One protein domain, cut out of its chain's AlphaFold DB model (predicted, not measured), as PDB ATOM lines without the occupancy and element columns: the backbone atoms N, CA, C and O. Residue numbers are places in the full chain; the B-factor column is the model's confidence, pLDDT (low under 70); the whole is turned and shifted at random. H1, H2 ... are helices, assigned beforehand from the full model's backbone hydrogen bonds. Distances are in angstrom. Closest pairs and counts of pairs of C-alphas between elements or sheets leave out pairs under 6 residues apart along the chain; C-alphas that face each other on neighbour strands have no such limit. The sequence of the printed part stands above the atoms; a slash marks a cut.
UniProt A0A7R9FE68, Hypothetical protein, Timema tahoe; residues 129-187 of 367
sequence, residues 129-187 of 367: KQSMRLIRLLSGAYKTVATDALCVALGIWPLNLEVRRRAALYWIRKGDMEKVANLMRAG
ATOM      1  N   LYS A 129     234.314 343.367 132.550       59.59
ATOM      2  CA  LYS A 129     234.982 343.952 131.362       59.59
ATOM      3  C   LYS A 129     236.502 343.679 131.320       59.59
ATOM      4  O   LYS A 129     237.281 344.539 130.918       59.59
ATOM      5  N   GLN A 130     236.947 342.515 131.785       60.97
ATOM      6  CA  GLN A 130     238.350 342.105 131.790       60.97
ATOM      7  C   GLN A 130     238.593 341.074 130.688       60.97
ATOM      8  O   GLN A 130     237.738 340.234 130.407       60.97
ATOM      9  N   SER A 131     239.759 341.119 130.038       59.19
ATOM     10  CA  SER A 131     240.031 340.169 128.962       59.19
ATOM     11  C   SER A 131     240.249 338.768 129.544       59.19
ATOM     12  O   SER A 131     241.215 338.496 130.256       59.19
ATOM     13  N   MET A 132     239.353 337.842 129.196       58.66
ATOM     14  CA  MET A 132     239.429 336.439 129.626       58.66
ATOM     15  C   MET A 132     240.775 335.793 129.269       58.66
ATOM     16  O   MET A 132     241.241 334.911 129.982       58.66
ATOM     17  N   ARG A 133     241.429 336.249 128.189       60.81
ATOM     18  CA  ARG A 133     242.796 335.838 127.824       60.81
ATOM     19  C   ARG A 133     243.804 336.149 128.934       60.81
ATOM     20  O   ARG A 133     244.585 335.272 129.277       60.81
ATOM     21  N   LEU A 134     243.764 337.349 129.515       60.56
ATOM     22  CA  LEU A 134     244.709 337.778 130.547       60.56
ATOM     23  C   LEU A 134     244.454 337.063 131.884       60.56
ATOM     24  O   LEU A 134     245.404 336.607 132.511       60.56
ATOM     25  N   ILE A 135     243.190 336.847 132.268       64.12
ATOM     26  CA  ILE A 135     242.844 336.061 133.469       64.12
ATOM     27  C   ILE A 135     243.299 334.596 133.318       64.12
ATOM     28  O   ILE A 135     243.895 334.033 134.236       64.12
ATOM     29  N   ARG A 136     243.079 333.977 132.150       64.25
ATOM     30  CA  ARG A 136     243.516 332.596 131.861       64.25
ATOM     31  C   ARG A 136     245.042 332.456 131.820       64.25
ATOM     32  O   ARG A 136     245.566 331.462 132.313       64.25
ATOM     33  N   LEU A 137     245.746 333.455 131.282       61.81
ATOM     34  CA  LEU A 137     247.213 333.496 131.243       61.81
ATOM     35  C   LEU A 137     247.822 333.629 132.650       61.81
ATOM     36  O   LEU A 137     248.799 332.956 132.953       61.81
ATOM     37  N   LEU A 138     247.241 334.472 133.511       61.34
ATOM     38  CA  LEU A 138     247.746 334.721 134.869       61.34
ATOM     39  C   LEU A 138     247.408 333.611 135.871       61.34
ATOM     40  O   LEU A 138     248.176 333.380 136.802       61.34
ATOM     41  N   SER A 139     246.261 332.948 135.712       63.03
ATOM     42  CA  SER A 139     245.822 331.868 136.610       63.03
ATOM     43  C   SER A 139     246.435 330.512 136.281       63.03
ATOM     44  O   SER A 139     246.537 329.671 137.167       63.03
ATOM     45  N   GLY A 140     246.806 330.263 135.020       57.81
ATOM     46  CA  GLY A 140     247.225 328.930 134.585       57.81
ATOM     47  C   GLY A 140     246.115 327.874 134.701       57.81
ATOM     48  O   GLY A 140     246.411 326.683 134.623       57.81
ATOM     49  N   ALA A 141     244.846 328.289 134.845       56.50
ATOM     50  CA  ALA A 141     243.686 327.452 135.186       56.50
ATOM     51  C   ALA A 141     243.307 326.367 134.150       56.50
ATOM     52  O   ALA A 141     242.292 325.692 134.291       56.50
ATOM     53  N   TYR A 142     244.127 326.175 133.118       49.78
ATOM     54  CA  TYR A 142     244.099 324.996 132.254       49.78
ATOM     55  C   TYR A 142     244.774 323.764 132.881       49.78
ATOM     56  O   TYR A 142     244.573 322.664 132.379       49.78
ATOM     57  N   LYS A 143     245.609 323.931 133.922       47.31
ATOM     58  CA  LYS A 143     246.485 322.856 134.419       47.31
ATOM     59  C   LYS A 143     245.932 322.049 135.594       47.31
ATOM     60  O   LYS A 143     246.169 320.847 135.632       47.31
ATOM     61  N   THR A 144     245.230 322.661 136.550       52.50
ATOM     62  CA  THR A 144     244.811 321.968 137.783       52.50
ATOM     63  C   THR A 144     243.499 322.505 138.355       52.50
ATOM     64  O   THR A 144     243.365 323.707 138.561       52.50
ATOM     65  N   VAL A 145     242.613 321.572 138.723       52.47
ATOM     66  CA  VAL A 145     241.337 321.741 139.449       52.47
ATOM     67  C   VAL A 145     240.220 322.478 138.689       52.47
ATOM     68  O   VAL A 145     240.340 323.627 138.269       52.47
ATOM     69  N   ALA A 146     239.060 321.819 138.586       59.12
ATOM     70  CA  ALA A 146     237.861 322.363 137.943       59.12
ATOM     71  C   ALA A 146     237.332 323.650 138.612       59.12
ATOM     72  O   ALA A 146     236.663 324.442 137.954       59.12
ATOM     73  N   THR A 147     237.646 323.881 139.891       59.97
ATOM     74  CA  THR A 147     237.240 325.073 140.651       59.97
ATOM     75  C   THR A 147     237.914 326.346 140.148       59.97
ATOM     76  O   THR A 147     237.227 327.340 139.933       59.97
ATOM     77  N   ASP A 148     239.223 326.321 139.888       57.94
ATOM     78  CA  ASP A 148     239.958 327.496 139.401       57.94
ATOM     79  C   ASP A 148     239.543 327.818 137.958       57.94
ATOM     80  O   ASP A 148     239.289 328.979 137.624       57.94
ATOM     81  N   ALA A 149     239.356 326.787 137.125       66.38
ATOM     82  CA  ALA A 149     238.772 326.930 135.792       66.38
ATOM     83  C   ALA A 149     237.353 327.530 135.836       66.38
ATOM     84  O   ALA A 149     237.029 328.394 135.018       66.38
ATOM     85  N   LEU A 150     236.523 327.122 136.805       68.44
ATOM     86  CA  LEU A 150     235.166 327.634 137.005       68.44
ATOM     87  C   LEU A 150     235.158 329.091 137.492       68.44
ATOM     88  O   LEU A 150     234.413 329.901 136.942       68.44
ATOM     89  N   CYS A 151     236.006 329.456 138.460       69.31
ATOM     90  CA  CYS A 151     236.171 330.844 138.905       69.31
ATOM     91  C   CYS A 151     236.570 331.744 137.729       69.31
ATOM     92  O   CYS A 151     235.904 332.745 137.460       69.31
ATOM     93  N   VAL A 152     237.581 331.332 136.958       71.56
ATOM     94  CA  VAL A 152     238.029 332.051 135.761       71.56
ATOM     95  C   VAL A 152     236.922 332.136 134.707       71.56
ATOM     96  O   VAL A 152     236.748 333.198 134.114       71.56
ATOM     97  N   ALA A 153     236.140 331.074 134.486       67.62
ATOM     98  CA  ALA A 153     234.988 331.081 133.578       67.62
ATOM     99  C   ALA A 153     233.877 332.054 134.022       67.62
ATOM    100  O   ALA A 153     233.287 332.727 133.178       67.62
ATOM    101  N   LEU A 154     233.643 332.171 135.333       69.00
ATOM    102  CA  LEU A 154     232.721 333.125 135.960       69.00
ATOM    103  C   LEU A 154     233.261 334.569 136.008       69.00
ATOM    104  O   LEU A 154     232.558 335.462 136.479       69.00
ATOM    105  N   GLY A 155     234.498 334.818 135.562       68.38
ATOM    106  CA  GLY A 155     235.181 336.108 135.727       68.38
ATOM    107  C   GLY A 155     235.532 336.444 137.184       68.38
ATOM    108  O   GLY A 155     235.954 337.561 137.477       68.38
ATOM    109  N   ILE A 156     235.374 335.484 138.100       75.31
ATOM    110  CA  ILE A 156     235.722 335.611 139.513       75.31
ATOM    111  C   ILE A 156     237.224 335.367 139.652       75.31
ATOM    112  O   ILE A 156     237.751 334.326 139.262       75.31
ATOM    113  N   TRP A 157     237.921 336.341 140.224       70.25
ATOM    114  CA  TRP A 157     239.358 336.260 140.449       70.25
ATOM    115  C   TRP A 157     239.657 335.225 141.554       70.25
ATOM    116  O   TRP A 157     239.146 335.386 142.666       70.25
ATOM    117  N   PRO A 158     240.437 334.159 141.287       74.25
ATOM    118  CA  PRO A 158     240.667 333.100 142.265       74.25
ATOM    119  C   PRO A 158     241.508 333.599 143.452       74.25
ATOM    120  O   PRO A 158     242.313 334.532 143.337       74.25
ATOM    121  N   LEU A 159     241.300 332.982 144.621       72.88
ATOM    122  CA  LEU A 159     241.814 333.472 145.908       72.88
ATOM    123  C   LEU A 159     243.347 333.595 145.925       72.88
ATOM    124  O   LEU A 159     243.887 334.592 146.407       72.88
ATOM    125  N   ASN A 160     244.039 332.618 145.334       70.88
ATOM    126  CA  ASN A 160     245.493 332.601 145.158       70.88
ATOM    127  C   ASN A 160     246.024 333.863 144.444       70.88
ATOM    128  O   ASN A 160     247.041 334.427 144.854       70.88
ATOM    129  N   LEU A 161     245.326 334.348 143.414       75.88
ATOM    130  CA  LEU A 161     245.707 335.544 142.674       75.88
ATOM    131  C   LEU A 161     245.295 336.842 143.386       75.88
ATOM    132  O   LEU A 161     245.984 337.847 143.217       75.88
ATOM    133  N   GLU A 162     244.209 336.876 144.168       79.44
ATOM    134  CA  GLU A 162     243.846 338.080 144.949       79.44
ATOM    135  C   GLU A 162     244.824 338.289 146.116       79.44
ATOM    136  O   GLU A 162     245.245 339.419 146.372       79.44
ATOM    137  N   VAL A 163     245.279 337.208 146.762       79.44
ATOM    138  CA  VAL A 163     246.361 337.261 147.761       79.44
ATOM    139  C   VAL A 163     247.647 337.815 147.136       79.44
ATOM    140  O   VAL A 163     248.230 338.754 147.681       79.44
ATOM    141  N   ARG A 164     248.052 337.329 145.948       80.81
ATOM    142  CA  ARG A 164     249.200 337.894 145.207       80.81
ATOM    143  C   ARG A 164     248.995 339.368 144.851       80.81
ATOM    144  O   ARG A 164     249.928 340.151 145.008       80.81
ATOM    145  N   ARG A 165     247.790 339.774 144.429       80.75
ATOM    146  CA  ARG A 165     247.467 341.175 144.100       80.75
ATOM    147  C   ARG A 165     247.620 342.092 145.316       80.75
ATOM    148  O   ARG A 165     248.213 343.162 145.201       80.75
ATOM    149  N   ARG A 166     247.141 341.667 146.490       83.12
ATOM    150  CA  ARG A 166     247.292 342.410 147.755       83.12
ATOM    151  C   ARG A 166     248.747 342.476 148.214       83.12
ATOM    152  O   ARG A 166     249.208 343.553 148.583       83.12
ATOM    153  N   ALA A 167     249.484 341.368 148.124       82.94
ATOM    154  CA  ALA A 167     250.914 341.335 148.425       82.94
ATOM    155  C   ALA A 167     251.714 342.269 147.498       82.94
ATOM    156  O   ALA A 167     252.530 343.054 147.973       82.94
ATOM    157  N   ALA A 168     251.433 342.262 146.191       84.75
ATOM    158  CA  ALA A 168     252.055 343.174 145.233       84.75
ATOM    159  C   ALA A 168     251.774 344.649 145.573       84.75
ATOM    160  O   ALA A 168     252.705 345.446 145.623       84.75
ATOM    161  N   LEU A 169     250.522 345.012 145.886       87.12
ATOM    162  CA  LEU A 169     250.160 346.378 146.298       87.12
ATOM    163  C   LEU A 169     250.860 346.822 147.597       87.12
ATOM    164  O   LEU A 169     251.222 347.993 147.725       87.12
ATOM    165  N   TYR A 170     251.081 345.902 148.541       89.94
ATOM    166  CA  TYR A 170     251.870 346.160 149.749       89.94
ATOM    167  C   TYR A 170     253.343 346.452 149.417       89.94
ATOM    168  O   TYR A 170     253.879 347.465 149.867       89.94
ATOM    169  N   TRP A 171     253.987 345.625 148.586       89.19
ATOM    170  CA  TRP A 171     255.394 345.823 148.215       89.19
ATOM    171  C   TRP A 171     255.613 347.042 147.306       89.19
ATOM    172  O   TRP A 171     256.610 347.733 147.486       89.19
ATOM    173  N   ILE A 172     254.654 347.387 146.433       90.06
ATOM    174  CA  ILE A 172     254.660 348.652 145.668       90.06
ATOM    175  C   ILE A 172     254.709 349.854 146.621       90.06
ATOM    176  O   ILE A 172     255.532 350.747 146.436       90.06
ATOM    177  N   ARG A 173     253.884 349.866 147.680       90.88
ATOM    178  CA  ARG A 173     253.893 350.945 148.688       90.88
ATOM    179  C   ARG A 173     255.214 351.025 149.466       90.88
ATOM    180  O   ARG A 173     255.534 352.081 149.998       90.88
ATOM    181  N   LYS A 174     255.960 349.920 149.542       89.00
ATOM    182  CA  LYS A 174     257.241 349.810 150.254       89.00
ATOM    183  C   LYS A 174     258.473 350.033 149.357       89.00
ATOM    184  O   LYS A 174     259.571 350.141 149.882       89.00
ATOM    185  N   GLY A 175     258.301 350.117 148.034       87.94
ATOM    186  CA  GLY A 175     259.380 350.343 147.059       87.94
ATOM    187  C   GLY A 175     260.113 349.085 146.564       87.94
ATOM    188  O   GLY A 175     260.903 349.178 145.626       87.94
ATOM    189  N   ASP A 176     259.826 347.901 147.116       91.00
ATOM    190  CA  ASP A 176     260.517 346.642 146.788       91.00
ATOM    191  C   ASP A 176     260.017 346.025 145.461       91.00
ATOM    192  O   ASP A 176     259.342 344.989 145.433       91.00
ATOM    193  N   MET A 177     260.358 346.650 144.331       84.25
ATOM    194  CA  MET A 177     259.899 346.229 142.996       84.25
ATOM    195  C   MET A 177     260.353 344.816 142.590       84.25
ATOM    196  O   MET A 177     259.662 344.142 141.825       84.25
ATOM    197  N   GLU A 178     261.464 344.318 143.134       87.25
ATOM    198  CA  GLU A 178     261.932 342.949 142.891       87.25
ATOM    199  C   GLU A 178     260.956 341.895 143.444       87.25
ATOM    200  O   GLU A 178     260.612 340.931 142.756       87.25
ATOM    201  N   LYS A 179     260.424 342.114 144.655       83.94
ATOM    202  CA  LYS A 179     259.431 341.222 145.278       83.94
ATOM    203  C   LYS A 179     258.121 341.230 144.495       83.94
ATOM    204  O   LYS A 179     257.515 340.176 144.310       83.94
ATOM    205  N   VAL A 180     257.722 342.389 143.965       84.88
ATOM    206  CA  VAL A 180     256.568 342.524 143.058       84.88
ATOM    207  C   VAL A 180     256.784 341.699 141.785       84.88
ATOM    208  O   VAL A 180     255.920 340.905 141.411       84.88
ATOM    209  N   ALA A 181     257.951 341.826 141.145       81.75
ATOM    210  CA  ALA A 181     258.281 341.073 139.938       81.75
ATOM    211  C   ALA A 181     258.323 339.553 140.191       81.75
ATOM    212  O   ALA A 181     257.815 338.781 139.380       81.75
ATOM    213  N   ASN A 182     258.859 339.112 141.332       84.00
ATOM    214  CA  ASN A 182     258.916 337.695 141.700       84.00
ATOM    215  C   ASN A 182     257.525 337.114 142.015       84.00
ATOM    216  O   ASN A 182     257.199 336.034 141.523       84.00
ATOM    217  N   LEU A 183     256.657 337.857 142.716       81.75
ATOM    218  CA  LEU A 183     255.256 337.469 142.953       81.75
ATOM    219  C   LEU A 183     254.449 337.307 141.654       81.75
ATOM    220  O   LEU A 183     253.604 336.414 141.565       81.75
ATOM    221  N   MET A 184     254.714 338.144 140.647       76.44
ATOM    222  CA  MET A 184     254.068 338.050 139.331       76.44
ATOM    223  C   MET A 184     254.667 336.924 138.467       76.44
ATOM    224  O   MET A 184     253.925 336.222 137.781       76.44
ATOM    225  N   ARG A 185     255.988 336.692 138.529       70.56
ATOM    226  CA  ARG A 185     256.672 335.614 137.785       70.56
ATOM    227  C   ARG A 185     256.375 334.207 138.314       70.56
ATOM    228  O   ARG A 185     256.358 333.270 137.520       70.56
ATOM    229  N   ALA A 186     256.059 334.054 139.601       66.62
ATOM    230  CA  ALA A 186     255.761 332.766 140.242       66.62
ATOM    231  C   ALA A 186     254.518 332.018 139.692       66.62
ATOM    232  O   ALA A 186     254.215 330.916 140.141       66.62
ATOM    233  N   GLY A 187     253.761 332.598 138.750       56.22
ATOM    234  CA  GLY A 187     252.710 331.894 137.997       56.22
ATOM    235  C   GLY A 187     253.153 331.307 136.648       56.22
ATOM    236  O   GLY A 187     252.423 330.501 136.085       56.22
TER     237      GLY A 187
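What this domain is: This is residues 129 to 187 of the 367 residues of the protein "Hypothetical protein" of Timema tahoe (UniProt A0A7R9FE68). Two helical hairpins follow one another end to end: a short one of H1 and H2, and a longer one in which H4 folds back beside H3. H3, the longest helix by residues, runs along the long dimension of the domain, and between the two hairpins there is little contact. The printed part has 59 residues, with four named helices in the order H1, H2, H3, H4 and no named strand; the class is all helix. The whole is only just compact, close to loose, with a radius of gyration of the C-alphas of 12.4 A, and the C-alphas span 35 by 24 by 17 A.

Where its parts are: The printed part begins at Lys 129. H1, residues 132 to 139, starts with C-alpha 132 at (239.429, 336.439, 129.626) and is 10.5 A long from first to last C-alpha. H2, residues 146 to 153, measures 10.2 A. H3, residues 159 to 174, measures 22.9 A and begins with C-alpha 159 at (241.814, 333.472, 145.908). H4, residues 177 to 185, measures 12.3 A and ends with C-alpha 185 at (256.672, 335.614, 137.785).

How they stand to each other: H1 and H2 form a helical hairpin and touch, their closest C-alphas being those of Ile 135 and Val 152, 6.7 A apart. Their lines stand at a steep tilt of 39 degrees, and they run opposite ways. H1 and H3 are close but not clearly touching: their closest C-alphas, those of Ser 139 and Leu 161, are 7.1 A apart. The lines of H1 and H3 are about perpendicular, at 80 degrees. H2 and H3 are apart, although they follow each other in the chain. H3 and H4 form the second helical hairpin and touch, with 11 pairs of C-alphas within 8 A; the closest C-alphas are those of Ala 168 and Val 180, 5.1 A apart. They run opposite ways at a shallow tilt of 15 degrees. H4 is apart from H2, and only just apart from H1, with the closest C-alphas at 8.4 A. In H1, H2, H3 and H4 every O i to N i+4 pair is within hydrogen-bond range.

The domain as a whole: The two C-alphas farthest apart in the domain are those of Ala 146 and Gly 175, at 36.5 A; the first and last printed C-alphas, of Lys 129 and Gly 187, are 22.4 A apart. The printed part has no cut. The links from H2 to H3 and from H3 to H4 are tight, the link from H1 to H2 is short, and no link is long. The mean pLDDT of the printed part is 71.7. It is under 70 in 28 residues, namely residues 129 to 151, 153 to 155, and 186 to 187; H1 has a mean of 62 and H2 of 65, while H3 has 83 and H4 82.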